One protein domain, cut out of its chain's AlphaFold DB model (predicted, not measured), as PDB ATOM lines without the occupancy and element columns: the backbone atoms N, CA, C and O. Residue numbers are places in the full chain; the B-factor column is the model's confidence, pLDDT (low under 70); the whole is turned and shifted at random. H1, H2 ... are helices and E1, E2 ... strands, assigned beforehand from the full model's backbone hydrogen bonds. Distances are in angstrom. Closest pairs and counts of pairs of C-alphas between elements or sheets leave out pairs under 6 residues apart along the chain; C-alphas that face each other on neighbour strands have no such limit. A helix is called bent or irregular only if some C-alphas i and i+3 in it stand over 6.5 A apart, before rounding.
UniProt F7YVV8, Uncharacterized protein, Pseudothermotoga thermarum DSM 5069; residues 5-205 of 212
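Overview. This is residues 5 to 205 of the 212 residues of an uncharacterized protein of Pseudothermotoga thermarum DSM 5069 (UniProt F7YVV8). Eight parallel strands ring an axis as a closed barrel, with H1, H3 and H7 packed on its outside and the arm H2b of the bent helix H2 beside H1. Beyond the end of the barrel where E6 and E7 finish, H5 and the small hairpin of E8 and E9 pack together, with H6 next to E8. The printed part has 201 residues with seven named helices and ten named strands, in the order E1 H1 E2 H2 E3 H3 E4 H4 E5 E6 H5 E7 E8 E9 H6 E10 H7; the class is mixed, helices and strands. The whole is compact and rounded, with a radius of gyration of the C-alphas of 16.1 A and spans of 43 by 37 by 29 A.

Arrangement. Start the barrel at E1, residues 5 to 8, beside E2, residues 29 to 33, where N 31 and O 7 are 2.9 A apart, within hydrogen-bond range. Go on round the ring, parallel throughout, to E3, residues 61 to 65 (N 30 and O 61, 2.9 A), E4, residues 88 to 93 (N 89 and O 62, 2.8 A), E5, residues 109 to 112 (N 110 and O 91, 2.8 A), E6, residues 124 to 127 (N 125 and O 111, 3.0 A), E7, residues 145 to 150 (N 126 and O 147, 2.8 A), and E10, residues 185 to 188 (N 150 and O 187, 2.8 A). N 6 and O 186, 2.8 A apart, close the ring from E10 to E1. H1, residues 16 to 23, is on the barrel and outside it, at a height of 9.3 A, with the C-alphas of Ala 20 and Val 30 closest to E2 at 6.4 A. H2, residues 39 to 57, was assigned by its hydrogen bonds as one helix but is bent, with C-alphas 47 and 50 at 7.5 A; its arms H2a, residues 39 to 47, and H2b, residues 50 to 57, stand at a steep tilt of 54 degrees. H2b touches H1, closest at the C-alphas of Leu 52 and Tyr 17, 5.8 A, while H2a is not on the barrel. H3, residues 71 to 82, lies outside over E4 and runs along it, at 2 degrees on the local plane. H4, residues 101 to 104, is close to H3 but not clearly touching, with the C-alphas of Leu 103 and Leu 75 closest at 6.8 A. E1, H1, E2; E2, H2, E3; E3, H3, E4; and E4, H4, E5 are strand-helix-strand units, two parallel neighbour strands with a helix between, with right-handed crossovers; E6, H5, E7 is another, where H5 is residues 128 to 133. E7 runs on into E8, residues 152 to 154, at 65 degrees, and E8 forms a hairpin with E9, residues 159 to 162, antiparallel, with N 152 and O 162 at 2.8 A. The C-alphas of Gly 129 in H5 and Asp 160 in E9 are closest at 5.4 A. H6, residues 166 to 175, and H7, residues 193 to 205, only just touch, only at their ends, with 3 pairs of C-alphas within 8 A. H7 is on the barrel, outside it, at a height of 9.9 A. In H2a, H2b, H3, H5, H6 and H7 every O i to N i+4 pair is within hydrogen-bond range; in H1, 3 of 4 are, and H4 is too short for one.

Along the chain. Find C-alpha 5 at (-55.448, 8.665, -74.396), where E1 begins. From C-alpha 71 at (-59.522, 36.415, -73.445) H3 runs 16.4 A; H6 measures 14.2 A and E3 and E4 13.7 A each. H7 runs 18.7 A to C-alpha 205 at (-51.658, -1.378, -81.732).

Size, cuts and confidence. The C-alphas of Glu 39 and Asp 174, 44.8 A apart, are the two farthest apart. The printed part has no cut. The links from E5 to E6 and from H5 to E7 are long, 11 residues each. Mean pLDDT of the printed part is 95.9, with residue 138 alone under 70.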
ATOM      1  N   LEU A   5     -54.858   8.444 -73.080       98.62
ATOM      2  CA  LEU A   5     -55.448   8.665 -74.396       98.62
ATOM      3  C   LEU A   5     -56.854   9.221 -74.223       98.62
ATOM      4  O   LEU A   5     -57.657   8.645 -73.489       98.62
ATOM      5  N   GLY A   6     -57.144  10.324 -74.895       98.62
ATOM      6  CA  GLY A   6     -58.405  11.037 -74.789       98.62
ATOM      7  C   GLY A   6     -59.086  11.248 -76.125       98.62
ATOM      8  O   GLY A   6     -58.548  10.932 -77.185       98.62
ATOM      9  N   SER A   7     -60.288  11.795 -76.064       98.69
ATOM     10  CA  SER A   7     -61.005  12.319 -77.223       98.69
ATOM     11  C   SER A   7     -61.595  13.674 -76.873       98.69
ATOM     12  O   SER A   7     -61.753  14.002 -75.696       98.69
ATOM     13  N   THR A   8     -62.020  14.419 -77.880       98.38
ATOM     14  CA  THR A   8     -62.839  15.600 -77.633       98.38
ATOM     15  C   THR A   8     -64.247  15.222 -77.185       98.38
ATOM     16  O   THR A   8     -64.692  14.073 -77.285       98.38
ATOM     17  N   SER A   9     -64.962  16.218 -76.680       97.75
ATOM     18  CA  SER A   9     -66.384  16.158 -76.332       97.75
ATOM     19  C   SER A   9     -67.315  16.438 -77.517       97.75
ATOM     20  O   SER A   9     -68.523  16.521 -77.319       97.75
ATOM     21  N   TRP A  10     -66.790  16.537 -78.743       96.94
ATOM     22  CA  TRP A  10     -67.579  16.746 -79.958       96.94
ATOM     23  C   TRP A  10     -67.419  15.569 -80.925       96.94
ATOM     24  O   TRP A  10     -66.718  15.649 -81.930       96.94
ATOM     25  N   LEU A  11     -68.078  14.452 -80.613       97.12
ATOM     26  CA  LEU A  11     -68.008  13.219 -81.412       97.12
ATOM     27  C   LEU A  11     -69.300  12.952 -82.183       97.12
ATOM     28  O   LEU A  11     -69.279  12.415 -83.288       97.12
ATOM     29  N   VAL A  12     -70.428  13.314 -81.573       96.75
ATOM     30  CA  VAL A  12     -71.767  13.295 -82.163       96.75
ATOM     31  C   VAL A  12     -72.517  14.560 -81.754       96.75
ATOM     32  O   VAL A  12     -72.129  15.248 -80.809       96.75
ATOM     33  N   ALA A  13     -73.620  14.855 -82.446       95.75
ATOM     34  CA  ALA A  13     -74.548  15.885 -81.996       95.75
ATOM     35  C   ALA A  13     -75.084  15.530 -80.598       95.75
ATOM     36  O   ALA A  13     -75.578  14.421 -80.391       95.75
ATOM     37  N   GLY A  14     -74.972  16.469 -79.664       94.06
ATOM     38  CA  GLY A  14     -75.317  16.273 -78.262       94.06
ATOM     39  C   GLY A  14     -74.530  17.225 -77.370       94.06
ATOM     40  O   GLY A  14     -73.940  18.195 -77.847       94.06
ATOM     41  N   THR A  15     -74.521  16.934 -76.079       97.38
ATOM     42  CA  THR A  15     -73.893  17.765 -75.048       97.38
ATOM     43  C   THR A  15     -72.534  17.227 -74.583       97.38
ATOM     44  O   THR A  15     -72.076  16.166 -75.030       97.38
ATOM     45  N   TYR A  16     -71.881  17.937 -73.653       98.31
ATOM     46  CA  TYR A  16     -70.604  17.521 -73.069       98.31
ATOM     47  C   TYR A  16     -70.737  16.193 -72.319       98.31
ATOM     48  O   TYR A  16     -69.958  15.262 -72.546       98.31
ATOM     49  N   TYR A  17     -71.742  16.077 -71.446       98.50
ATOM     50  CA  TYR A  17     -71.980  14.857 -70.676       98.50
ATOM     51  C   TYR A  17     -72.403  13.682 -71.559       98.50
ATOM     52  O   TYR A  17     -71.934  12.561 -71.339       98.50
ATOM     53  N   GLU A  18     -73.247  13.913 -72.570       98.31
ATOM     54  CA  GLU A  18     -73.662  12.864 -73.506       98.31
ATOM     55  C   GLU A  18     -72.459  12.263 -74.235       98.31
ATOM     56  O   GLU A  18     -72.281  11.042 -74.216       98.31
ATOM     57  N   ASN A  19     -71.584  13.106 -74.789       98.50
ATOM     58  CA  ASN A  19     -70.368  12.653 -75.461       98.50
ATOM     59  C   ASN A  19     -69.403  11.957 -74.484       98.50
ATOM     60  O   ASN A  19     -68.945  10.846 -74.767       98.50
ATOM     61  N   ALA A  20     -69.157  12.526 -73.298       98.50
ATOM     62  CA  ALA A  20     -68.284  11.912 -72.291       98.50
ATOM     63  C   ALA A  20     -68.778  10.518 -71.855       98.50
ATOM     64  O   ALA A  20     -67.996   9.570 -71.709       98.50
ATOM     65  N   LYS A  21     -70.095  10.351 -71.715       98.25
ATOM     66  CA  LYS A  21     -70.722   9.073 -71.361       98.25
ATOM     67  C   LYS A  21     -70.528   8.000 -72.437       98.25
ATOM     68  O   LYS A  21     -70.415   6.822 -72.089       98.25
ATOM     69  N   LEU A  22     -70.459   8.365 -73.720       97.69
ATOM     70  CA  LEU A  22     -70.217   7.408 -74.810       97.69
ATOM     71  C   LEU A  22     -68.816   6.783 -74.738       97.69
ATOM     72  O   LEU A  22     -68.634   5.610 -75.101       97.69
ATOM     73  N   VAL A  23     -67.834   7.543 -74.247       97.62
ATOM     74  CA  VAL A  23     -66.413   7.172 -74.282       97.62
ATOM     75  C   VAL A  23     -65.809   6.811 -72.924       97.62
ATOM     76  O   VAL A  23     -64.693   6.307 -72.908       97.62
ATOM     77  N   VAL A  24     -66.543   6.934 -71.810       97.50
ATOM     78  CA  VAL A  24     -66.041   6.683 -70.435       97.50
ATOM     79  C   VAL A  24     -65.260   5.372 -70.241       97.50
ATOM     80  O   VAL A  24     -64.330   5.322 -69.451       97.50
ATOM     81  N   ASN A  25     -65.604   4.307 -70.973       96.56
ATOM     82  CA  ASN A  25     -64.927   3.002 -70.893       96.56
ATOM     83  C   ASN A  25     -63.970   2.732 -72.072       96.56
ATOM     84  O   ASN A  25     -63.594   1.585 -72.317       96.56
ATOM     85  N   LYS A  26     -63.663   3.752 -72.875       97.50
ATOM     86  CA  LYS A  26     -62.909   3.649 -74.137       97.50
ATOM     87  C   LYS A  26     -61.657   4.527 -74.135       97.50
ATOM     88  O   LYS A  26     -60.653   4.135 -74.737       97.50
ATOM     89  N   VAL A  27     -61.721   5.662 -73.441       98.38
ATOM     90  CA  VAL A  27     -60.640   6.643 -73.286       98.38
ATOM     91  C   VAL A  27     -60.314   6.856 -71.810       98.38
ATOM     92  O   VAL A  27     -61.137   6.570 -70.943       98.38
ATOM     93  N   ASP A  28     -59.110   7.343 -71.529       98.62
ATOM     94  CA  ASP A  28     -58.689   7.728 -70.184       98.62
ATOM     95  C   ASP A  28     -59.189   9.146 -69.821       98.62
ATOM     96  O   ASP A  28     -59.423   9.432 -68.646       98.62
ATOM     97  N   PHE A  29     -59.371  10.044 -70.799       98.81
ATOM     98  CA  PHE A  29     -59.863  11.405 -70.557       98.81
ATOM     99  C   PHE A  29     -60.714  11.971 -71.701       98.81
ATOM    100  O   PHE A  29     -60.680  11.459 -72.817       98.81
ATOM    101  N   VAL A  30     -61.472  13.033 -71.423       98.81
ATOM    102  CA  VAL A  30     -62.202  13.810 -72.437       98.81
ATOM    103  C   VAL A  30     -61.803  15.276 -72.361       98.81
ATOM    104  O   VAL A  30     -61.776  15.854 -71.275       98.81
ATOM    105  N   GLU A  31     -61.538  15.880 -73.513       98.88
ATOM    106  CA  GLU A  31     -61.376  17.324 -73.635       98.88
ATOM    107  C   GLU A  31     -62.735  18.003 -73.844       98.88
ATOM    108  O   GLU A  31     -63.451  17.749 -74.823       98.88
ATOM    109  N   LEU A  32     -63.121  18.871 -72.910       98.69
ATOM    110  CA  LEU A  32     -64.328  19.684 -73.036       98.69
ATOM    111  C   LEU A  32     -64.055  20.852 -73.993       98.69
ATOM    112  O   LEU A  32     -63.295  21.750 -73.642       98.69
ATOM    113  N   LEU A  33     -64.657  20.833 -75.187       97.88
ATOM    114  CA  LEU A  33     -64.465  21.844 -76.226       97.88
ATOM    115  C   LEU A  33     -65.383  23.037 -75.973       97.88
ATOM    116  O   LEU A  33     -66.503  23.100 -76.481       97.88
ATOM    117  N   VAL A  34     -64.923  23.971 -75.146       97.19
ATOM    118  CA  VAL A  34     -65.695  25.156 -74.778       97.19
ATOM    119  C   VAL A  34     -65.307  26.299 -75.712       97.19
ATOM    120  O   VAL A  34     -64.323  26.988 -75.477       97.19
ATOM    121  N   TYR A  35     -66.078  26.514 -76.781       90.88
ATOM    122  CA  TYR A  35     -65.767  27.554 -77.777       90.88
ATOM    123  C   TYR A  35     -66.147  28.971 -77.347       90.88
ATOM    124  O   TYR A  35     -65.492  29.925 -77.762       90.88
ATOM    125  N   ALA A  36     -67.188  29.097 -76.523       93.69
ATOM    126  CA  ALA A  36     -67.702  30.356 -76.000       93.69
ATOM    127  C   ALA A  36     -68.082  30.189 -74.522       93.69
ATOM    128  O   ALA A  36     -68.318  29.076 -74.051       93.69
ATOM    129  N   TRP A  37     -68.147  31.297 -73.781       96.62
ATOM    130  CA  TRP A  37     -68.556  31.307 -72.371       96.62
ATOM    131  C   TRP A  37     -69.784  32.189 -72.131       96.62
ATOM    132  O   TRP A  37     -69.790  33.079 -71.282       96.62
ATOM    133  N   ASP A  38     -70.830  31.954 -72.920       95.94
ATOM    134  CA  ASP A  38     -72.128  32.605 -72.753       95.94
ATOM    135  C   ASP A  38     -73.000  31.922 -71.681       95.94
ATOM    136  O   ASP A  38     -72.673  30.868 -71.128       95.94
ATOM    137  N   GLU A  39     -74.133  32.553 -71.360       96.50
ATOM    138  CA  GLU A  39     -75.063  32.051 -70.342       96.50
ATOM    139  C   GLU A  39     -75.657  30.680 -70.702       96.50
ATOM    140  O   GLU A  39     -75.935  29.887 -69.803       96.50
ATOM    141  N   GLU A  40     -75.832  30.372 -71.992       96.75
ATOM    142  CA  GLU A  40     -76.341  29.071 -72.439       96.75
ATOM    143  C   GLU A  40     -75.313  27.967 -72.178       96.75
ATOM    144  O   GLU A  40     -75.632  26.958 -71.546       96.75
ATOM    145  N   THR A  41     -74.061  28.195 -72.578       96.62
ATOM    146  CA  THR A  41     -72.950  27.261 -72.377       96.62
ATOM    147  C   THR A  41     -72.693  27.026 -70.895       96.62
ATOM    148  O   THR A  41     -72.562  25.882 -70.450       96.62
ATOM    149  N   LYS A  42     -72.676  28.104 -70.106       97.25
ATOM    150  CA  LYS A  42     -72.503  28.021 -68.657       97.25
ATOM    151  C   LYS A  42     -73.639  27.237 -68.006       97.25
ATOM    152  O   LYS A  42     -73.370  26.339 -67.209       97.25
ATOM    153  N   LYS A  43     -74.892  27.534 -68.368       98.12
ATOM    154  CA  LYS A  43     -76.056  26.812 -67.851       98.12
ATOM    155  C   LYS A  43     -75.999  25.325 -68.200       98.12
ATOM    156  O   LYS A  43     -76.265  24.501 -67.330       98.12
ATOM    157  N   LEU A  44     -75.628  24.986 -69.433       98.19
ATOM    158  CA  LEU A  44     -75.478  23.597 -69.857       98.19
ATOM    159  C   LEU A  44     -74.441  22.867 -68.993       98.19
ATOM    160  O   LEU A  44     -74.732  21.806 -68.451       98.19
ATOM    161  N   ILE A  45     -73.257  23.453 -68.804       97.88
ATOM    162  CA  ILE A  45     -72.204  22.854 -67.970       97.88
ATOM    163  C   ILE A  45     -72.654  22.715 -66.510       97.88
ATOM    164  O   ILE A  45     -72.374  21.694 -65.883       97.88
ATOM    165  N   GLU A  46     -73.365  23.704 -65.964       98.19
ATOM    166  CA  GLU A  46     -73.927  23.640 -64.609       98.19
ATOM    167  C   GLU A  46     -74.947  22.503 -64.463       98.19
ATOM    168  O   GLU A  46     -74.869  21.729 -63.504       98.19
ATOM    169  N   ASP A  47     -75.860  22.369 -65.428       98.44
ATOM    170  CA  ASP A  47     -76.877  21.316 -65.449       98.44
ATOM    171  C   ASP A  47     -76.227  19.914 -65.580       98.44
ATOM    172  O   ASP A  47     -76.730  18.931 -65.027       98.44
ATOM    173  N   GLU A  48     -75.068  19.816 -66.241       98.50
ATOM    174  CA  GLU A  48     -74.341  18.563 -66.496       98.50
ATOM    175  C   GLU A  48     -73.242  18.218 -65.484       98.50
ATOM    176  O   GLU A  48     -72.759  17.079 -65.456       98.50
ATOM    177  N   MET A  49     -72.864  19.160 -64.618       98.31
ATOM    178  CA  MET A  49     -71.710  19.051 -63.718       98.31
ATOM    179  C   MET A  49     -71.740  17.777 -62.868       98.31
ATOM    180  O   MET A  49     -70.740  17.070 -62.753       98.31
ATOM    181  N   ASN A  50     -72.902  17.441 -62.303       98.44
ATOM    182  CA  ASN A  50     -73.050  16.237 -61.482       98.44
ATOM    183  C   ASN A  50     -72.768  14.959 -62.287       98.44
ATOM    184  O   ASN A  50     -72.107  14.050 -61.784       98.44
ATOM    185  N   GLY A  51     -73.231  14.901 -63.539       98.56
ATOM    186  CA  GLY A  51     -72.978  13.776 -64.433       98.56
ATOM    187  C   GLY A  51     -71.499  13.659 -64.796       98.56
ATOM    188  O   GLY A  51     -70.932  12.566 -64.732       98.56
ATOM    189  N   LEU A  52     -70.847  14.780 -65.110       98.56
ATOM    190  CA  LEU A  52     -69.415  14.817 -65.423       98.56
ATOM    191  C   LEU A  52     -68.558  14.369 -64.227       98.56
ATOM    192  O   LEU A  52     -67.660  13.536 -64.388       98.56
ATOM    193  N   VAL A  53     -68.870  14.841 -63.018       98.56
ATOM    194  CA  VAL A  53     -68.200  14.419 -61.774       98.56
ATOM    195  C   VAL A  53     -68.434  12.933 -61.484       98.56
ATOM    196  O   VAL A  53     -67.505  12.231 -61.073       98.56
ATOM    197  N   GLU A  54     -69.637  12.410 -61.736       98.50
ATOM    198  CA  GLU A  54     -69.918  10.979 -61.590       98.50
ATOM    199  C   GLU A  54     -69.043  10.137 -62.535       98.50
ATOM    200  O   GLU A  54     -68.459   9.140 -62.106       98.50
ATOM    201  N   LEU A  55     -68.891  10.538 -63.801       98.62
ATOM    202  CA  LEU A  55     -67.989   9.853 -64.736       98.62
ATOM    203  C   LEU A  55     -66.524   9.944 -64.280       98.62
ATOM    204  O   LEU A  55     -65.794   8.958 -64.388       98.62
ATOM    205  N   GLN A  56     -66.111  11.063 -63.679       98.12
ATOM    206  CA  GLN A  56     -64.772  11.180 -63.101       98.12
ATOM    207  C   GLN A  56     -64.544  10.221 -61.936       98.12
ATOM    208  O   GLN A  56     -63.478   9.613 -61.832       98.12
ATOM    209  N   SER A  57     -65.560   9.994 -61.103       97.44
ATOM    210  CA  SER A  57     -65.490   8.975 -60.049       97.44
ATOM    211  C   SER A  57     -65.331   7.544 -60.593       97.44
ATOM    212  O   SER A  57     -64.836   6.670 -59.883       97.44
ATOM    213  N   LYS A  58     -65.692   7.315 -61.865       97.06
ATOM    214  CA  LYS A  58     -65.517   6.044 -62.591       97.06
ATOM    215  C   LYS A  58     -64.175   5.943 -63.325       97.06
ATOM    216  O   LYS A  58     -63.927   4.932 -63.974       97.06
ATOM    217  N   GLY A  59     -63.311   6.950 -63.197       96.88
ATOM    218  CA  GLY A  59     -61.962   6.954 -63.763       96.88
ATOM    219  C   GLY A  59     -61.773   7.818 -65.009       96.88
ATOM    220  O   GLY A  59     -60.678   7.791 -65.561       96.88
ATOM    221  N   LEU A  60     -62.781   8.587 -65.442       98.50
ATOM    222  CA  LEU A  60     -62.633   9.517 -66.565       98.50
ATOM    223  C   LEU A  60     -61.965  10.823 -66.122       98.50
ATOM    224  O   LEU A  60     -62.463  11.526 -65.242       98.50
ATOM    225  N   PHE A  61     -60.847  11.189 -66.733       98.56
ATOM    226  CA  PHE A  61     -60.244  12.499 -66.497       98.56
ATOM    227  C   PHE A  61     -60.757  13.546 -67.489       98.56
ATOM    228  O   PHE A  61     -61.381  13.206 -68.492       98.56
ATOM    229  N   TYR A  62     -60.478  14.821 -67.215       98.81
ATOM    230  CA  TYR A  62     -60.872  15.915 -68.098       98.81
ATOM    231  C   TYR A  62     -59.726  16.880 -68.366       98.81
ATOM    232  O   TYR A  62     -58.975  17.245 -67.452       98.81
ATOM    233  N   THR A  63     -59.646  17.319 -69.614       98.81
ATOM    234  CA  THR A  63     -58.998  18.566 -70.025       98.81
ATOM    235  C   THR A  63     -60.087  19.521 -70.516       98.81
ATOM    236  O   THR A  63     -61.236  19.116 -70.719       98.81
ATOM    237  N   VAL A  64     -59.779  20.809 -70.616       98.81
ATOM    238  CA  VAL A  64     -60.739  21.811 -71.091       98.81
ATOM    239  C   VAL A  64     -60.063  22.672 -72.136       98.81
ATOM    240  O   VAL A  64     -59.102  23.374 -71.822       98.81
ATOM    241  N   HIS A  65     -60.609  22.670 -73.341       98.56
ATOM    242  CA  HIS A  65     -60.301  23.683 -74.326       98.56
ATOM    243  C   HIS A  65     -61.032  24.962 -73.941       98.56
ATOM    244  O   HIS A  65     -62.261  24.988 -73.891       98.56
ATOM    245  N   LEU A  66     -60.286  26.008 -73.602       98.12
ATOM    246  CA  LEU A  66     -60.861  27.285 -73.207       98.12
ATOM    247  C   LEU A  66     -61.440  28.029 -74.427       98.12
ATOM    248  O   LEU A  66     -60.965  27.817 -75.548       98.12
ATOM    249  N   PRO A  67     -62.417  28.934 -74.202       95.44
ATOM    250  CA  PRO A  67     -62.960  29.816 -75.231       95.44
ATOM    251  C   PRO A  67     -61.878  30.478 -76.075       95.44
ATOM    252  O   PRO A  67     -60.856  30.929 -75.554       95.44
ATOM    253  N   THR A  68     -62.111  30.538 -77.384       89.88
ATOM    254  CA  THR A  68     -61.107  30.980 -78.367       89.88
ATOM    255  C   THR A  68     -61.328  32.399 -78.871       89.88
ATOM    256  O   THR A  68     -60.445  32.976 -79.505       89.88
ATOM    257  N   ASP A  69     -62.524  32.934 -78.652       84.94
ATOM    258  CA  ASP A  69     -63.001  34.198 -79.202       84.94
ATOM    259  C   ASP A  69     -62.580  35.412 -78.365       84.94
ATOM    260  O   ASP A  69     -62.263  36.464 -78.925       84.94
ATOM    261  N   ASP A  70     -62.536  35.263 -77.039       91.69
ATOM    262  CA  ASP A  70     -62.289  36.365 -76.116       91.69
ATOM    263  C   ASP A  70     -61.483  35.939 -74.869       91.69
ATOM    264  O   ASP A  70     -61.799  34.976 -74.166       91.69
ATOM    265  N   ALA A  71     -60.430  36.704 -74.558       93.81
ATOM    266  CA  ALA A  71     -59.522  36.415 -73.445       93.81
ATOM    267  C   ALA A  71     -60.186  36.532 -72.061       93.81
ATOM    268  O   ALA A  71     -59.813  35.811 -71.129       93.81
ATOM    269  N   LEU A  72     -61.167  37.427 -71.907       94.88
ATOM    270  CA  LEU A  72     -61.945  37.547 -70.677       94.88
ATOM    271  C   LEU A  72     -62.870  36.335 -70.519       94.88
ATOM    272  O   LEU A  72     -62.972  35.813 -69.407       94.88
ATOM    273  N   MET A  73     -63.484  35.850 -71.601       95.94
ATOM    274  CA  MET A  73     -64.285  34.618 -71.587       95.94
ATOM    275  C   MET A  73     -63.433  33.401 -71.218       95.94
ATOM    276  O   MET A  73     -63.814  32.638 -70.328       95.94
ATOM    277  N   ALA A  74     -62.233  33.273 -71.793       97.06
ATOM    278  CA  ALA A  74     -61.281  32.227 -71.417       97.06
ATOM    279  C   ALA A  74     -60.928  32.269 -69.918       97.06
ATOM    280  O   ALA A  74     -60.949  31.242 -69.233       97.06
ATOM    281  N   LEU A  75     -60.666  33.463 -69.372       97.06
ATOM    282  CA  LEU A  75     -60.380  33.651 -67.947       97.06
ATOM    283  C   LEU A  75     -61.578  33.289 -67.055       97.06
ATOM    284  O   LEU A  75     -61.395  32.709 -65.981       97.06
ATOM    285  N   GLN A  76     -62.795  33.646 -67.466       97.25
ATOM    286  CA  GLN A  76     -64.016  33.330 -66.723       97.25
ATOM    287  C   GLN A  76     -64.292  31.825 -66.704       97.25
ATOM    288  O   GLN A  76     -64.544  31.284 -65.625       97.25
ATOM    289  N   ALA A  77     -64.169  31.151 -67.850       97.94
ATOM    290  CA  ALA A  77     -64.287  29.700 -67.956       97.94
ATOM    291  C   ALA A  77     -63.238  28.990 -67.087       97.94
ATOM    292  O   ALA A  77     -63.579  28.142 -66.262       97.94
ATOM    293  N   PHE A  78     -61.969  29.403 -67.182       98.25
ATOM    294  CA  PHE A  78     -60.888  28.880 -66.343       98.25
ATOM    295  C   PHE A  78     -61.202  29.014 -64.847       98.25
ATOM    296  O   PHE A  78     -61.105  28.044 -64.094       98.25
ATOM    297  N   ARG A  79     -61.631  30.205 -64.404       97.81
ATOM    298  CA  ARG A  79     -62.010  30.436 -63.002       97.81
ATOM    299  C   ARG A  79     -63.193  29.577 -62.585       97.81
ATOM    300  O   ARG A  79     -63.198  29.094 -61.458       97.81
ATOM    301  N   TYR A  80     -64.186  29.402 -63.449       98.31
ATOM    302  CA  TYR A  80     -65.325  28.545 -63.150       98.31
ATOM    303  C   TYR A  80     -64.871  27.101 -62.905       98.31
ATOM    304  O   TYR A  80     -65.146  26.555 -61.837       98.31
ATOM    305  N   PHE A  81     -64.115  26.513 -63.836       98.31
ATOM    306  CA  PHE A  81     -63.672  25.124 -63.720       98.31
ATOM    307  C   PHE A  81     -62.710  24.898 -62.550       98.31
ATOM    308  O   PHE A  81     -62.877  23.917 -61.827       98.31
ATOM    309  N   GLU A  82     -61.777  25.819 -62.279       97.81
ATOM    310  CA  GLU A  82     -60.882  25.706 -61.116       97.81
ATOM    311  C   GLU A  82     -61.619  25.792 -59.769       97.81
ATOM    312  O   GLU A  82     -61.121  25.270 -58.773       97.81
ATOM    313  N   ASN A  83     -62.798  26.422 -59.728       97.50
ATOM    314  CA  ASN A  83     -63.661  26.464 -58.541       97.50
ATOM    315  C   ASN A  83     -64.775  25.400 -58.566       97.50
ATOM    316  O   ASN A  83     -65.590  25.340 -57.643       97.50
ATOM    317  N   SER A  84     -64.828  24.568 -59.608       97.44
ATOM    318  CA  SER A  84     -65.809  23.495 -59.744       97.44
ATOM    319  C   SER A  84     -65.365  22.235 -58.977       97.44
ATOM    320  O   SER A  84     -64.182  22.072 -58.665       97.44
ATOM    321  N   PRO A  85     -66.281  21.297 -58.676       97.50
ATOM    322  CA  PRO A  85     -65.910  19.998 -58.105       97.50
ATOM    323  C   PRO A  85     -65.129  19.093 -59.077       97.50
ATOM    324  O   PRO A  85     -64.586  18.069 -58.652       97.50
ATOM    325  N   MET A  86     -65.078  19.435 -60.366       96.81
ATOM    326  CA  MET A  86     -64.420  18.644 -61.399       96.81
ATOM    327  C   MET A  86     -62.913  18.915 -61.419       96.81
ATOM    328  O   MET A  86     -62.461  20.054 -61.497       96.81
ATOM    329  N   LYS A  87     -62.104  17.852 -61.378       97.25
ATOM    330  CA  LYS A  87     -60.644  17.981 -61.465       97.25
ATOM    331  C   LYS A  87     -60.203  18.041 -62.921       97.25
ATOM    332  O   LYS A  87     -60.357  17.055 -63.638       97.25
ATOM    333  N   ILE A  88     -59.606  19.164 -63.309       98.44
ATOM    334  CA  ILE A  88     -59.042  19.372 -64.646       98.44
ATOM    335  C   ILE A  88     -57.537  19.088 -64.641       98.44
ATOM    336  O   ILE A  88     -56.806  19.590 -63.778       98.44
ATOM    337  N   LEU A  89     -57.081  18.269 -65.592       98.31
ATOM    338  CA  LEU A  89     -55.668  17.921 -65.774       98.31
ATOM    339  C   LEU A  89     -54.894  19.018 -66.508       98.31
ATOM    340  O   LEU A  89     -53.750  19.304 -66.149       98.31
ATOM    341  N   ASN A  90     -55.516  19.609 -67.525       98.69
ATOM    342  CA  ASN A  90     -54.917  20.618 -68.382       98.69
ATOM    343  C   ASN A  90     -56.003  21.521 -68.993       98.69
ATOM    344  O   ASN A  90     -57.115  21.061 -69.254       98.69
ATOM    345  N   TYR A  91     -55.670  22.790 -69.199       98.75
ATOM    346  CA  TYR A  91     -56.476  23.750 -69.943       98.75
ATOM    347  C   TYR A  91     -55.736  24.116 -71.222       98.75
ATOM    348  O   TYR A  91     -54.616  24.627 -71.147       98.75
ATOM    349  N   VAL A  92     -56.364  23.878 -72.365       98.50
ATOM    350  CA  VAL A  92     -55.828  24.227 -73.680       98.50
ATOM    351  C   VAL A  92     -56.306  25.625 -74.044       98.50
ATOM    352  O   VAL A  92     -57.471  25.966 -73.840       98.50
ATOM    353  N   LEU A  93     -55.394  26.470 -74.517       97.69
ATOM    354  CA  LEU A  93     -55.679  27.862 -74.835       97.69
ATOM    355  C   LEU A  93     -55.050  28.249 -76.171       97.69
ATOM    356  O   LEU A  93     -53.847  28.084 -76.384       97.69
ATOM    357  N   HIS A  94     -55.854  28.851 -77.045       96.38
ATOM    358  CA  HIS A  94     -55.352  29.439 -78.280       96.38
ATOM    359  C   HIS A  94     -54.476  30.679 -78.006       96.38
ATOM    360  O   HIS A  94     -54.782  31.487 -77.120       96.38
ATOM    361  N   PRO A  95     -53.424  30.924 -78.808       93.00
ATOM    362  CA  PRO A  95     -52.644  32.152 -78.733       93.00
ATOM    363  C   PRO A  95     -53.456  33.403 -79.125       93.00
ATOM    364  O   PRO A  95     -53.488  33.807 -80.291       93.00
ATOM    365  N   MET A  96     -54.014  34.122 -78.156       91.75
ATOM    366  CA  MET A  96     -54.789  35.355 -78.385       91.75
ATOM    367  C   MET A  96     -54.173  36.589 -77.711       91.75
ATOM    368  O   MET A  96     -53.244  36.494 -76.910       91.75
ATOM    369  N   ASN A  97     -54.649  37.773 -78.096       89.00
ATOM    370  CA  ASN A  97     -54.217  39.031 -77.487       89.00
ATOM    371  C   ASN A  97     -55.002  39.286 -76.195       89.00
ATOM    372  O   ASN A  97     -56.158  38.897 -76.090       89.00
ATOM    373  N   GLY A  98     -54.391  39.993 -75.242       89.00
ATOM    374  CA  GLY A  98     -55.074  40.382 -74.003       89.00
ATOM    375  C   GLY A  98     -55.256  39.248 -72.993       89.00
ATOM    376  O   GLY A  98     -56.068  39.388 -72.085       89.00
ATOM    377  N   LEU A  99     -54.511  38.145 -73.138       90.00
ATOM    378  CA  LEU A  99     -54.494  37.073 -72.148       90.00
ATOM    379  C   LEU A  99     -54.033  37.593 -70.784       90.00
ATOM    380  O   LEU A  99     -53.014  38.274 -70.675       90.00
ATOM    381  N   ASP A 100     -54.800  37.244 -69.756       93.00
ATOM    382  CA  ASP A 100     -54.521  37.600 -68.370       93.00
ATOM    383  C   ASP A 100     -53.282  36.852 -67.852       93.00
ATOM    384  O   ASP A 100     -53.077  35.669 -68.145       93.00
ATOM    385  N   GLU A 101     -52.465  37.526 -67.041       88.12
ATOM    386  CA  GLU A 101     -51.266  36.935 -66.436       88.12
ATOM    387  C   GLU A 101     -51.580  35.695 -65.588       88.12
ATOM    388  O   GLU A 101     -50.736  34.806 -65.476       88.12
ATOM    389  N   LEU A 102     -52.780  35.595 -65.007       88.38
ATOM    390  CA  LEU A 102     -53.210  34.415 -64.259       88.38
ATOM    391  C   LEU A 102     -53.249  33.165 -65.145       88.38
ATOM    392  O   LEU A 102     -52.854  32.095 -64.687       88.38
ATOM    393  N   LEU A 103     -53.713  33.293 -66.393       91.12
ATOM    394  CA  LEU A 103     -53.731  32.183 -67.345       91.12
ATOM    395  C   LEU A 103     -52.304  31.818 -67.755       91.12
ATOM    396  O   LEU A 103     -51.922  30.655 -67.660       91.12
ATOM    397  N   LEU A 104     -51.506  32.817 -68.136       90.19
ATOM    398  CA  LEU A 104     -50.138  32.622 -68.632       90.19
ATOM    399  C   LEU A 104     -49.180  32.068 -67.566       90.19
ATOM    400  O   LEU A 104     -48.238  31.356 -67.886       90.19
ATOM    401  N   ASN A 105     -49.411  32.369 -66.288       92.12
ATOM    402  CA  ASN A 105     -48.588  31.854 -65.190       92.12
ATOM    403  C   ASN A 105     -49.171  30.580 -64.549       92.12
ATOM    404  O   ASN A 105     -48.609  30.049 -63.582       92.12
ATOM    405  N   SER A 106     -50.308  30.080 -65.044       94.94
ATOM    406  CA  SER A 106     -50.938  28.879 -64.504       94.94
ATOM    407  C   SER A 106     -50.165  27.623 -64.894       94.94
ATOM    408  O   SER A 106     -49.937  27.324 -66.063       94.94
ATOM    409  N   LYS A 107     -49.864  26.784 -63.898       95.62
ATOM    410  CA  LYS A 107     -49.211  25.480 -64.105       95.62
ATOM    411  C   LYS A 107     -50.107  24.428 -64.762       95.62
ATOM    412  O   LYS A 107     -49.635  23.318 -64.997       95.62
ATOM    413  N   LYS A 108     -51.382  24.739 -65.004       96.81
ATOM    414  CA  LYS A 108     -52.343  23.856 -65.681       96.81
ATOM    415  C   LYS A 108     -52.736  24.351 -67.069       96.81
ATOM    416  O   LYS A 108     -53.438  23.625 -67.752       96.81
ATOM    417  N   VAL A 109     -52.330  25.552 -67.473       98.25
ATOM    418  CA  VAL A 109     -52.651  26.089 -68.801       98.25
ATOM    419  C   VAL A 109     -51.516  25.743 -69.752       98.25
ATOM    420  O   VAL A 109     -50.342  25.884 -69.404       98.25
ATOM    421  N   SER A 110     -51.857  25.279 -70.943       98.19
ATOM    422  CA  SER A 110     -50.945  25.139 -72.068       98.19
ATOM    423  C   SER A 110     -51.434  25.966 -73.246       98.19
ATOM    424  O   SER A 110     -52.631  26.156 -73.446       98.19
ATOM    425  N   ILE A 111     -50.479  26.471 -74.022       97.19
ATOM    426  CA  ILE A 111     -50.776  27.211 -75.245       97.19
ATOM    427  C   ILE A 111     -50.685  26.255 -76.425       97.19
ATOM    428  O   ILE A 111     -49.687  25.544 -76.573       97.19
ATOM    429  N   GLU A 112     -51.723  26.239 -77.248       97.38
ATOM    430  CA  GLU A 112     -51.767  25.423 -78.452       97.38
ATOM    431  C   GLU A 112     -51.018  26.082 -79.618       97.38
ATOM    432  O   GLU A 112     -50.971  27.311 -79.739       97.38
ATOM    433  N   ASN A 113     -50.419  25.284 -80.505       96.25
ATOM    434  CA  ASN A 113     -49.923  25.800 -81.778       96.25
ATOM    435  C   ASN A 113     -51.014  25.801 -82.850       96.25
ATOM    436  O   ASN A 113     -51.513  24.747 -83.212       96.25
ATOM    437  N   LEU A 114     -51.278  26.960 -83.449       95.56
ATOM    438  CA  LEU A 114     -52.234  27.097 -84.548       95.56
ATOM    439  C   LEU A 114     -51.526  27.096 -85.904       95.56
ATOM    440  O   LEU A 114     -50.307  27.283 -85.993       95.56
ATOM    441  N   THR A 115     -52.290  26.934 -86.986       94.94
ATOM    442  CA  THR A 115     -51.728  26.921 -88.348       94.94
ATOM    443  C   THR A 115     -51.002  28.221 -88.706       94.94
ATOM    444  O   THR A 115     -50.030  28.225 -89.462       94.94
ATOM    445  N   GLU A 116     -51.453  29.338 -88.159       93.81
ATOM    446  CA  GLU A 116     -51.037  30.690 -88.503       93.81
ATOM    447  C   GLU A 116     -50.166  31.337 -87.425       93.81
ATOM    448  O   GLU A 116     -49.478  32.325 -87.697       93.81
ATOM    449  N   LYS A 117     -50.181  30.795 -86.201       92.44
ATOM    450  CA  LYS A 117     -49.559  31.431 -85.041       92.44
ATOM    451  C   LYS A 117     -49.020  30.410 -84.051       92.44
ATOM    452  O   LYS A 117     -49.699  29.480 -83.633       92.44
ATOM    453  N   PHE A 118     -47.801  30.674 -83.600       91.44
ATOM    454  CA  PHE A 118     -47.169  29.971 -82.497       91.44
ATOM    455  C   PHE A 118     -46.670  30.987 -81.468       91.44
ATOM    456  O   PHE A 118     -46.046  31.987 -81.832       91.44
ATOM    457  N   VAL A 119     -46.937  30.724 -80.190       90.69
ATOM    458  CA  VAL A 119     -46.427  31.504 -79.059       90.69
ATOM    459  C   VAL A 119     -45.694  30.552 -78.130       90.69
ATOM    460  O   VAL A 119     -46.233  29.525 -77.729       90.69
ATOM    461  N   GLU A 120     -44.446  30.882 -77.809       89.69
ATOM    462  CA  GLU A 120     -43.679  30.092 -76.856       89.69
ATOM    463  C   GLU A 120     -44.261  30.245 -75.447       89.69
ATOM    464  O   GLU A 120     -44.564  31.347 -74.998       89.69
ATOM    465  N   HIS A 121     -44.386  29.121 -74.747       93.56
ATOM    466  CA  HIS A 121     -44.915  29.036 -73.393       93.56
ATOM    467  C   HIS A 121     -44.201  27.909 -72.636       93.56
ATOM    468  O   HIS A 121     -43.573  27.048 -73.255       93.56
ATOM    469  N   GLU A 122     -44.262  27.895 -71.303       94.88
ATOM    470  CA  GLU A 122     -43.646  26.827 -70.494       94.88
ATOM    471  C   GLU A 122     -44.360  25.477 -70.643       94.88
ATOM    472  O   GLU A 122     -43.776  24.426 -70.381       94.88
ATOM    473  N   ARG A 123     -45.618  25.517 -71.085       97.38
ATOM    474  CA  ARG A 123     -46.488  24.364 -71.322       97.38
ATOM    475  C   ARG A 123     -47.175  24.512 -72.670       97.38
ATOM    476  O   ARG A 123     -47.809  25.537 -72.915       97.38
ATOM    477  N   ILE A 124     -47.071  23.499 -73.514       97.50
ATOM    478  CA  ILE A 124     -47.575  23.506 -74.887       97.50
ATOM    479  C   ILE A 124     -48.543  22.343 -75.081       97.50
ATOM    480  O   ILE A 124     -48.231  21.208 -74.709       97.50
ATOM    481  N   THR A 125     -49.694  22.649 -75.676       98.31
ATOM    482  CA  THR A 125     -50.507  21.653 -76.370       98.31
ATOM    483  C   THR A 125     -49.999  21.612 -77.796       98.31
ATOM    484  O   THR A 125     -50.037  22.617 -78.504       98.31
ATOM    485  N   PHE A 126     -49.423  20.488 -78.197       97.75
ATOM    486  CA  PHE A 126     -48.887  20.359 -79.536       97.75
ATOM    487  C   PHE A 126     -49.956  19.806 -80.465       97.75
ATOM    488  O   PHE A 126     -50.316  18.640 -80.351       97.75
ATOM    489  N   ASP A 127     -50.427  20.615 -81.401       97.94
ATOM    490  CA  ASP A 127     -51.346  20.152 -82.431       97.94
ATOM    491  C   ASP A 127     -50.578  19.678 -83.664       97.94
ATOM    492  O   ASP A 127     -49.835  20.430 -84.312       97.94
ATOM    493  N   VAL A 128     -50.737  18.391 -83.974       97.12
ATOM    494  CA  VAL A 128     -50.043  17.742 -85.084       97.12
ATOM    495  C   VAL A 128     -50.543  18.263 -86.431       97.12
ATOM    496  O   VAL A 128     -49.725  18.561 -87.308       97.12
ATOM    497  N   GLY A 129     -51.858  18.395 -86.608       97.00
ATOM    498  CA  GLY A 129     -52.456  18.882 -87.850       97.00
ATOM    499  C   GLY A 129     -51.990  20.302 -88.158       97.00
ATOM    500  O   GLY A 129     -51.414  20.556 -89.224       97.00
ATOM    501  N   HIS A 130     -52.118  21.201 -87.185       97.12
ATOM    502  CA  HIS A 130     -51.695  22.592 -87.278       97.12
ATOM    503  C   HIS A 130     -50.205  22.721 -87.588       97.12
ATOM    504  O   HIS A 130     -49.824  23.479 -88.489       97.12
ATOM    505  N   TYR A 131     -49.352  21.926 -86.930       96.06
ATOM    506  CA  TYR A 131     -47.925  21.907 -87.236       96.06
ATOM    507  C   TYR A 131     -47.660  21.526 -88.693       96.06
ATOM    508  O   TYR A 131     -46.859  22.175 -89.374       96.06
ATOM    509  N   PHE A 132     -48.283  20.455 -89.194       95.94
ATOM    510  CA  PHE A 132     -48.019  19.975 -90.548       95.94
ATOM    511  C   PHE A 132     -48.568  20.914 -91.623       95.94
ATOM    512  O   PHE A 132     -47.877  21.134 -92.626       95.94
ATOM    513  N   LEU A 133     -49.732  21.516 -91.387       96.25
ATOM    514  CA  LEU A 133     -50.430  22.374 -92.344       96.25
ATOM    515  C   LEU A 133     -49.975  23.840 -92.322       96.25
ATOM    516  O   LEU A 133     -50.142  24.521 -93.345       96.25
ATOM    517  N   GLY A 134     -49.383  24.288 -91.212       93.75
ATOM    518  CA  GLY A 134     -49.113  25.689 -90.912       93.75
ATOM    519  C   GLY A 134     -47.656  26.049 -90.602       93.75
ATOM    520  O   GLY A 134     -46.701  25.458 -91.123       93.75
ATOM    521  N   VAL A 135     -47.493  27.090 -89.781       87.12
ATOM    522  CA  VAL A 135     -46.204  27.649 -89.365       87.12
ATOM    523  C   VAL A 135     -45.450  26.633 -88.511       87.12
ATOM    524  O   VAL A 135     -45.917  26.176 -87.473       87.12
ATOM    525  N   LYS A 136     -44.227  26.301 -88.934       84.44
ATOM    526  CA  LYS A 136     -43.380  25.353 -88.208       84.44
ATOM    527  C   LYS A 136     -42.850  25.984 -86.921       84.44
ATOM    528  O   LYS A 136     -42.173  27.009 -86.955       84.44
ATOM    529  N   ASN A 137     -43.065  25.302 -85.803       78.56
ATOM    530  CA  ASN A 137     -42.575  25.653 -84.470       78.56
ATOM    531  C   ASN A 137     -41.507  24.655 -83.970       78.56
ATOM    532  O   ASN A 137     -41.471  24.299 -82.797       78.56
ATOM    533  N   SER A 138     -40.577  24.240 -84.843       68.44
ATOM    534  CA  SER A 138     -39.534  23.224 -84.563       68.44
ATOM    535  C   SER A 138     -38.533  23.570 -83.447       68.44
ATOM    536  O   SER A 138     -37.586  22.827 -83.209       68.44
ATOM    537  N   LYS A 139     -38.713  24.712 -82.781       72.75
ATOM    538  CA  LYS A 139     -37.899  25.170 -81.651       72.75
ATOM    539  C   LYS A 139     -38.512  24.826 -80.293       72.75
ATOM    540  O   LYS A 139     -37.877  25.098 -79.279       72.75
ATOM    541  N   VAL A 140     -39.722  24.257 -80.256       82.00
ATOM    542  CA  VAL A 140     -40.322  23.802 -78.996       82.00
ATOM    543  C   VAL A 140     -39.469  22.683 -78.415       82.00
ATOM    544  O   VAL A 140     -39.202  21.671 -79.071       82.00
ATOM    545  N   LEU A 141     -39.055  22.888 -77.170       87.62
ATOM    546  CA  LEU A 141     -38.393  21.867 -76.383       87.62
ATOM    547  C   LEU A 141     -39.415  20.772 -76.029       87.62
ATOM    548  O   LEU A 141     -40.467  21.113 -75.479       87.62
ATOM    549  N   PRO A 142     -39.158  19.487 -76.340       91.62
ATOM    550  CA  PRO A 142     -40.136  18.411 -76.159       91.62
ATOM    551  C   PRO A 142     -40.710  18.302 -74.742       91.62
ATOM    552  O   PRO A 142     -41.877  17.977 -74.571       91.62
ATOM    553  N   GLU A 143     -39.917  18.622 -73.722       93.81
ATOM    554  CA  GLU A 143     -40.323  18.605 -72.315       93.81
ATOM    555  C   GLU A 143     -41.386  19.652 -71.948       93.81
ATOM    556  O   GLU A 143     -42.018  19.531 -70.899       93.81
ATOM    557  N   LYS A 144     -41.596  20.668 -72.797       96.06
ATOM    558  CA  LYS A 144     -42.676  21.651 -72.635       96.06
ATOM    559  C   LYS A 144     -44.011  21.126 -73.165       96.06
ATOM    560  O   LYS A 144     -45.046  21.708 -72.850       96.06
ATOM    561  N   ILE A 145     -44.011  20.067 -73.976       96.94
ATOM    562  CA  ILE A 145     -45.228  19.498 -74.560       96.94
ATOM    563  C   ILE A 145     -45.904  18.618 -73.507       96.94
ATOM    564  O   ILE A 145     -45.382  17.577 -73.109       96.94
ATOM    565  N   VAL A 146     -47.070  19.058 -73.039       98.00
ATOM    566  CA  VAL A 146     -47.833  18.385 -71.972       98.00
ATOM    567  C   VAL A 146     -49.065  17.666 -72.506       98.00
ATOM    568  O   VAL A 146     -49.551  16.738 -71.865       98.00
ATOM    569  N   GLU A 147     -49.534  18.064 -73.682       98.62
ATOM    570  CA  GLU A 147     -50.667  17.469 -74.374       98.62
ATOM    571  C   GLU A 147     -50.402  17.472 -75.880       98.62
ATOM    572  O   GLU A 147     -49.750  18.380 -76.394       98.62
ATOM    573  N   LEU A 148     -50.847  16.428 -76.570       98.44
ATOM    574  CA  LEU A 148     -50.729  16.259 -78.014       98.44
ATOM    575  C   LEU A 148     -52.136  16.150 -78.594       98.44
ATOM    576  O   LEU A 148     -52.845  15.202 -78.260       98.44
ATOM    577  N   HIS A 149     -52.515  17.069 -79.477       98.75
ATOM    578  CA  HIS A 149     -53.713  16.920 -80.296       98.75
ATOM    579  C   HIS A 149     -53.340  16.103 -81.531       98.75
ATOM    580  O   HIS A 149     -52.533  16.496 -82.381       98.75
ATOM    581  N   MET A 150     -53.845  14.877 -81.547       98.44
ATOM    582  CA  MET A 150     -53.483  13.814 -82.465       98.44
ATOM    583  C   MET A 150     -54.614  13.603 -83.465       98.44
ATOM    584  O   MET A 150     -55.703  13.148 -83.122       98.44
ATOM    585  N   MET A 151     -54.332  13.885 -84.731       98.12
ATOM    586  CA  MET A 151     -55.277  13.714 -85.829       98.12
ATOM    587  C   MET A 151     -54.542  13.409 -87.136       98.12
ATOM    588  O   MET A 151     -53.337  13.637 -87.274       98.12
ATOM    589  N   GLY A 152     -55.273  12.895 -88.119       98.25
ATOM    590  CA  GLY A 152     -54.814  12.835 -89.497       98.25
ATOM    591  C   GLY A 152     -54.978  14.186 -90.190       98.25
ATOM    592  O   GLY A 152     -55.845  14.988 -89.846       98.25
ATOM    593  N   PHE A 153     -54.172  14.416 -91.221       97.94
ATOM    594  CA  PHE A 153     -54.226  15.628 -92.034       97.94
ATOM    595  C   PHE A 153     -53.885  15.331 -93.501       97.94
ATOM    596  O   PHE A 153     -53.225  14.344 -93.829       97.94
ATOM    597  N   ASP A 154     -54.313  16.213 -94.398       97.31
ATOM    598  CA  ASP A 154     -53.968  16.217 -95.816       97.31
ATOM    599  C   ASP A 154     -53.338  17.568 -96.183       97.31
ATOM    600  O   ASP A 154     -54.014  18.594 -96.291       97.31
ATOM    601  N   GLU A 155     -52.020  17.565 -96.408       95.00
ATOM    602  CA  GLU A 155     -51.257  18.767 -96.771       95.00
ATOM    603  C   GLU A 155     -51.688  19.390 -98.104       95.00
ATOM    604  O   GLU A 155     -51.546  20.603 -98.282       95.00
ATOM    605  N   ARG A 156     -52.199  18.583 -99.044       94.56
ATOM    606  CA  ARG A 156     -52.632  19.055-100.366       94.56
ATOM    607  C   ARG A 156     -54.008  19.694-100.285       94.56
ATOM    608  O   ARG A 156     -54.207  20.757-100.864       94.56
ATOM    609  N   ALA A 157     -54.932  19.053 -99.573       96.12
ATOM    610  CA  ALA A 157     -56.281  19.571 -99.372       96.12
ATOM    611  C   ALA A 157     -56.355  20.658 -98.288       96.12
ATOM    612  O   ALA A 157     -57.395  21.296 -98.164       96.12
ATOM    613  N   LYS A 158     -55.272  20.865 -97.520       94.75
ATOM    614  CA  LYS A 158     -55.237  21.749 -96.344       94.75
ATOM    615  C   LYS A 158     -56.354  21.414 -95.356       94.75
ATOM    616  O   LYS A 158     -57.061  22.295 -94.885       94.75
ATOM    617  N   LYS A 159     -56.506  20.116 -95.088       96.31
ATOM    618  CA  LYS A 159     -57.543  19.570 -94.215       96.31
ATOM    619  C   LYS A 159     -56.912  18.849 -93.030       96.31
ATOM    620  O   LYS A 159     -55.981  18.073 -93.223       96.31
ATOM    621  N   ASP A 160     -57.442  19.080 -91.844       96.69
ATOM    622  CA  ASP A 160     -57.104  18.432 -90.576       96.69
ATOM    623  C   ASP A 160     -58.299  17.601 -90.061       96.69
ATOM    624  O   ASP A 160     -59.242  17.325 -90.818       96.69
ATOM    625  N   HIS A 161     -58.217  17.130 -88.812       97.50
ATOM    626  CA  HIS A 161     -59.252  16.342 -88.130       97.50
ATOM    627  C   HIS A 161     -59.662  15.059 -88.879       97.50
ATOM    628  O   HIS A 161     -60.801  14.592 -88.791       97.50
ATOM    629  N   LEU A 162     -58.747  14.483 -89.666       98.38
ATOM    630  CA  LEU A 162     -58.978  13.227 -90.381       98.38
ATOM    631  C   LEU A 162     -58.708  12.020 -89.468       98.38
ATOM    632  O   LEU A 162     -57.896  12.112 -88.546       98.38
ATOM    633  N   PRO A 163     -59.314  10.853 -89.749       97.94
ATOM    634  CA  PRO A 163     -58.968   9.625 -89.050       97.94
ATOM    635  C   PRO A 163     -57.500   9.263 -89.277       97.94
ATOM    636  O   PRO A 163     -56.917   9.534 -90.333       97.94
ATOM    637  N   ILE A 164     -56.913   8.604 -88.286       97.19
ATOM    638  CA  ILE A 164     -55.521   8.174 -88.324       97.19
ATOM    639  C   ILE A 164     -55.437   6.715 -88.756       97.19
ATOM    640  O   ILE A 164     -56.081   5.835 -88.187       97.19
ATOM    641  N   ASP A 165     -54.567   6.452 -89.727       96.75
ATOM    642  CA  ASP A 165     -54.134   5.110 -90.093       96.75
ATOM    643  C   ASP A 165     -52.649   4.883 -89.743       96.75
ATOM    644  O   ASP A 165     -51.920   5.785 -89.320       96.75
ATOM    645  N   ARG A 166     -52.162   3.652 -89.944       95.69
ATOM    646  CA  ARG A 166     -50.757   3.299 -89.666       95.69
ATOM    647  C   ARG A 166     -49.758   4.097 -90.509       95.69
ATOM    648  O   ARG A 166     -48.639   4.344 -90.062       95.69
ATOM    649  N   LYS A 167     -50.134   4.493 -91.728       95.94
ATOM    650  CA  LYS A 167     -49.267   5.286 -92.606       95.94
ATOM    651  C   LYS A 167     -49.120   6.706 -92.060       95.94
ATOM    652  O   LYS A 167     -48.010   7.233 -92.066       95.94
ATOM    653  N   MET A 168     -50.212   7.289 -91.577       96.94
ATOM    654  CA  MET A 168     -50.246   8.593 -90.932       96.94
ATOM    655  C   MET A 168     -49.421   8.590 -89.644       96.94
ATOM    656  O   MET A 168     -48.563   9.451 -89.485       96.94
ATOM    657  N   LEU A 169     -49.572   7.580 -88.779       97.00
ATOM    658  CA  LEU A 169     -48.747   7.455 -87.567       97.00
ATOM    659  C   LEU A 169     -47.257   7.387 -87.876       97.00
ATOM    660  O   LEU A 169     -46.470   8.124 -87.287       97.00
ATOM    661  N   LYS A 170     -46.875   6.550 -88.846       95.50
ATOM    662  CA  LYS A 170     -45.484   6.461 -89.285       95.50
ATOM    663  C   LYS A 170     -44.980   7.800 -89.825       95.50
ATOM    664  O   LYS A 170     -43.872   8.205 -89.498       95.50
ATOM    665  N   LEU A 171     -45.792   8.500 -90.621       96.12
ATOM    666  CA  LEU A 171     -45.455   9.825 -91.143       96.12
ATOM    667  C   LEU A 171     -45.221  10.837 -90.015       96.12
ATOM    668  O   LEU A 171     -44.247  11.585 -90.077       96.12
ATOM    669  N   ILE A 172     -46.106  10.862 -89.015       95.88
ATOM    670  CA  ILE A 172     -46.018  11.746 -87.849       95.88
ATOM    671  C   ILE A 172     -44.738  11.437 -87.068       95.88
ATOM    672  O   ILE A 172     -43.910  12.329 -86.893       95.88
ATOM    673  N   ARG A 173     -44.526  10.173 -86.687       94.75
ATOM    674  CA  ARG A 173     -43.325   9.714 -85.972       94.75
ATOM    675  C   ARG A 173     -42.036  10.071 -86.710       94.75
ATOM    676  O   ARG A 173     -41.109  10.591 -86.105       94.75
ATOM    677  N   ASP A 174     -41.979   9.809 -88.015       94.88
ATOM    678  CA  ASP A 174     -40.761  10.002 -88.812       94.88
ATOM    679  C   ASP A 174     -40.436  11.489 -89.054       94.88
ATOM    680  O   ASP A 174     -39.308  11.818 -89.425       94.88
ATOM    681  N   ARG A 175     -41.413  12.397 -88.898       94.38
ATOM    682  CA  ARG A 175     -41.256  13.830 -89.214       94.38
ATOM    683  C   ARG A 175     -41.294  14.755 -88.006       94.38
ATOM    684  O   ARG A 175     -40.867  15.902 -88.140       94.38
ATOM    685  N   LEU A 176     -41.798  14.306 -86.861       94.00
ATOM    686  CA  LEU A 176     -41.654  15.042 -85.611       94.00
ATOM    687  C   LEU A 176     -40.239  14.847 -85.056       94.00
ATOM    688  O   LEU A 176     -39.632  13.790 -85.177       94.00
ATOM    689  N   TRP A 177     -39.691  15.900 -84.449       93.06
ATOM    690  CA  TRP A 177     -38.342  15.889 -83.864       93.06
ATOM    691  C   TRP A 177     -38.327  15.359 -82.427       93.06
ATOM    692  O   TRP A 177     -37.302  15.424 -81.747       93.06
ATOM    693  N   PHE A 178     -39.470  14.874 -81.950       93.88
ATOM    694  CA  PHE A 178     -39.655  14.367 -80.607       93.88
ATOM    695  C   PHE A 178     -40.441  13.065 -80.619       93.88
ATOM    696  O   PHE A 178     -41.196  12.762 -81.539       93.88
ATOM    697  N   ASP A 179     -40.237  12.304 -79.555       93.69
ATOM    698  CA  ASP A 179     -40.879  11.023 -79.323       93.69
ATOM    699  C   ASP A 179     -42.281  11.247 -78.739       93.69
ATOM    700  O   ASP A 179     -42.428  11.650 -77.581       93.69
ATOM    701  N   ILE A 180     -43.311  11.011 -79.556       94.31
ATOM    702  CA  ILE A 180     -44.709  11.225 -79.168       94.31
ATOM    703  C   ILE A 180     -45.160  10.288 -78.040       94.31
ATOM    704  O   ILE A 180     -46.080  10.633 -77.299       94.31
ATOM    705  N   CYS A 181     -44.494   9.143 -77.854       93.56
ATOM    706  CA  CYS A 181     -44.804   8.179 -76.796       93.56
ATOM    707  C   CYS A 181     -44.403   8.697 -75.402       93.56
ATOM    708  O   CYS A 181     -44.783   8.117 -74.383       93.56
ATOM    709  N   LYS A 182     -43.645   9.802 -75.332       94.06
ATOM    710  CA  LYS A 182     -43.266  10.464 -74.071       94.06
ATOM    711  C   LYS A 182     -44.237  11.552 -73.625       94.06
ATOM    712  O   LYS A 182     -44.113  12.015 -72.490       94.06
ATOM    713  N   ILE A 183     -45.182  11.960 -74.473       96.69
ATOM    714  CA  ILE A 183     -46.155  12.999 -74.121       96.69
ATOM    715  C   ILE A 183     -47.222  12.392 -73.201       96.69
ATOM    716  O   ILE A 183     -47.749  11.330 -73.527       96.69
ATOM    717  N   PRO A 184     -47.539  12.998 -72.043       97.06
ATOM    718  CA  PRO A 184     -48.397  12.349 -71.055       97.06
ATOM    719  C   PRO A 184     -49.881  12.319 -71.443       97.06
ATOM    720  O   PRO A 184     -50.561  11.359 -71.081       97.06
ATOM    721  N   LEU A 185     -50.376  13.328 -72.166       98.62
ATOM    722  CA  LEU A 185     -51.760  13.412 -72.638       98.62
ATOM    723  C   LEU A 185     -51.784  13.396 -74.169       98.62
ATOM    724  O   LEU A 185     -51.081  14.182 -74.801       98.62
ATOM    725  N   VAL A 186     -52.588  12.519 -74.767       98.69
ATOM    726  CA  VAL A 186     -52.829  12.498 -76.218       98.69
ATOM    727  C   VAL A 186     -54.329  12.564 -76.461       98.69
ATOM    728  O   VAL A 186     -55.029  11.570 -76.263       98.69
ATOM    729  N   CYS A 187     -54.817  13.735 -76.860       98.81
ATOM    730  CA  CYS A 187     -56.208  13.952 -77.236       98.81
ATOM    731  C   CYS A 187     -56.373  13.642 -78.726       98.81
ATOM    732  O   CYS A 187     -55.650  14.188 -79.555       98.81
ATOM    733  N   PHE A 188     -57.295  12.751 -79.086       98.75
ATOM    734  CA  PHE A 188     -57.629  12.520 -80.487       98.75
ATOM    735  C   PHE A 188     -58.691  13.520 -80.942       98.75
ATOM    736  O   PHE A 188     -59.882  13.333 -80.675       98.75
ATOM    737  N   GLU A 189     -58.253  14.559 -81.650       98.06
ATOM    738  CA  GLU A 189     -59.115  15.609 -82.196       98.06
ATOM    739  C   GLU A 189     -59.712  15.170 -83.539       98.06
ATOM    740  O   GLU A 189     -59.275  15.538 -84.627       98.06
ATOM    741  N   ILE A 190     -60.681  14.257 -83.469       98.38
ATOM    742  CA  ILE A 190     -61.405  13.721 -84.626       98.38
ATOM    743  C   ILE A 190     -62.898  13.797 -84.312       98.38
ATOM    744  O   ILE A 190     -63.379  13.131 -83.396       98.38
ATOM    745  N   PHE A 191     -63.638  14.589 -85.091       97.38
ATOM    746  CA  PHE A 191     -65.045  14.929 -84.827       97.38
ATOM    747  C   PHE A 191     -66.043  13.900 -85.374       97.38
ATOM    748  O   PHE A 191     -67.030  14.239 -86.026       97.38
ATOM    749  N   ASP A 192     -65.747  12.622 -85.153       98.19
ATOM    750  CA  ASP A 192     -66.614  11.501 -85.503       98.19
ATOM    751  C   ASP A 192     -66.331  10.320 -84.567       98.19
ATOM    752  O   ASP A 192     -65.184   9.894 -84.390       98.19
ATOM    753  N   PHE A 193     -67.391   9.794 -83.953       98.12
ATOM    754  CA  PHE A 193     -67.298   8.756 -82.929       98.12
ATOM    755  C   PHE A 193     -66.637   7.457 -83.410       98.12
ATOM    756  O   PHE A 193     -65.780   6.903 -82.719       98.12
ATOM    757  N   ASP A 194     -67.001   6.947 -84.585       98.31
ATOM    758  CA  ASP A 194     -66.447   5.677 -85.062       98.31
ATOM    759  C   ASP A 194     -64.990   5.859 -85.508       98.31
ATOM    760  O   ASP A 194     -64.127   5.009 -85.250       98.31
ATOM    761  N   GLN A 195     -64.691   7.003 -86.124       98.50
ATOM    762  CA  GLN A 195     -63.354   7.355 -86.592       98.50
ATOM    763  C   GLN A 195     -62.368   7.586 -85.445       98.50
ATOM    764  O   GLN A 195     -61.225   7.121 -85.536       98.50
ATOM    765  N   VAL A 196     -62.785   8.239 -84.354       98.50
ATOM    766  CA  VAL A 196     -61.909   8.446 -83.191       98.50
ATOM    767  C   VAL A 196     -61.575   7.115 -82.512       98.50
ATOM    768  O   VAL A 196     -60.410   6.846 -82.221       98.50
ATOM    769  N   LEU A 197     -62.553   6.214 -82.353       98.31
ATOM    770  CA  LEU A 197     -62.324   4.900 -81.741       98.31
ATOM    771  C   LEU A 197     -61.419   4.014 -82.596       98.31
ATOM    772  O   LEU A 197     -60.539   3.329 -82.066       98.31
ATOM    773  N   MET A 198     -61.608   4.049 -83.915       98.44
ATOM    774  CA  MET A 198     -60.722   3.376 -84.861       98.44
ATOM    775  C   MET A 198     -59.285   3.900 -84.742       98.44
ATOM    776  O   MET A 198     -58.350   3.106 -84.645       98.44
ATOM    777  N   SER A 199     -59.120   5.222 -84.693       98.62
ATOM    778  CA  SER A 199     -57.816   5.891 -84.614       98.62
ATOM    779  C   SER A 199     -57.085   5.572 -83.311       98.62
ATOM    780  O   SER A 199     -55.911   5.205 -83.341       98.62
ATOM    781  N   ILE A 200     -57.790   5.602 -82.174       98.25
ATOM    782  CA  ILE A 200     -57.246   5.210 -80.866       98.25
ATOM    783  C   ILE A 200     -56.806   3.745 -80.877       98.25
ATOM    784  O   ILE A 200     -55.741   3.418 -80.353       98.25
ATOM    785  N   ARG A 201     -57.605   2.845 -81.465       98.00
ATOM    786  CA  ARG A 201     -57.235   1.427 -81.576       98.00
ATOM    787  C   ARG A 201     -55.955   1.256 -82.392       98.00
ATOM    788  O   ARG A 201     -55.036   0.597 -81.923       98.00
ATOM    789  N   ILE A 202     -55.885   1.880 -83.568       98.12
ATOM    790  CA  ILE A 202     -54.704   1.820 -84.442       98.12
ATOM    791  C   ILE A 202     -53.469   2.385 -83.730       98.12
ATOM    792  O   ILE A 202     -52.389   1.812 -83.846       98.12
ATOM    793  N   TYR A 203     -53.623   3.470 -82.968       97.62
ATOM    794  CA  TYR A 203     -52.545   4.041 -82.163       97.62
ATOM    795  C   TYR A 203     -52.048   3.073 -81.085       97.62
ATOM    796  O   TYR A 203     -50.845   2.855 -80.974       97.62
ATOM    797  N   LYS A 204     -52.963   2.445 -80.333       96.06
ATOM    798  CA  LYS A 204     -52.619   1.439 -79.313       96.06
ATOM    799  C   LYS A 204     -51.858   0.260 -79.917       96.06
ATOM    800  O   LYS A 204     -50.791  -0.076 -79.418       96.06
ATOM    801  N   GLU A 205     -52.353  -0.299 -81.019       95.94
ATOM    802  CA  GLU A 205     -51.658  -1.378 -81.732       95.94
ATOM    803  C   GLU A 205     -50.271  -0.932 -82.224       95.94
ATOM    804  O   GLU A 205     -49.304  -1.678 -82.127       95.94
TER     805      GLU A 205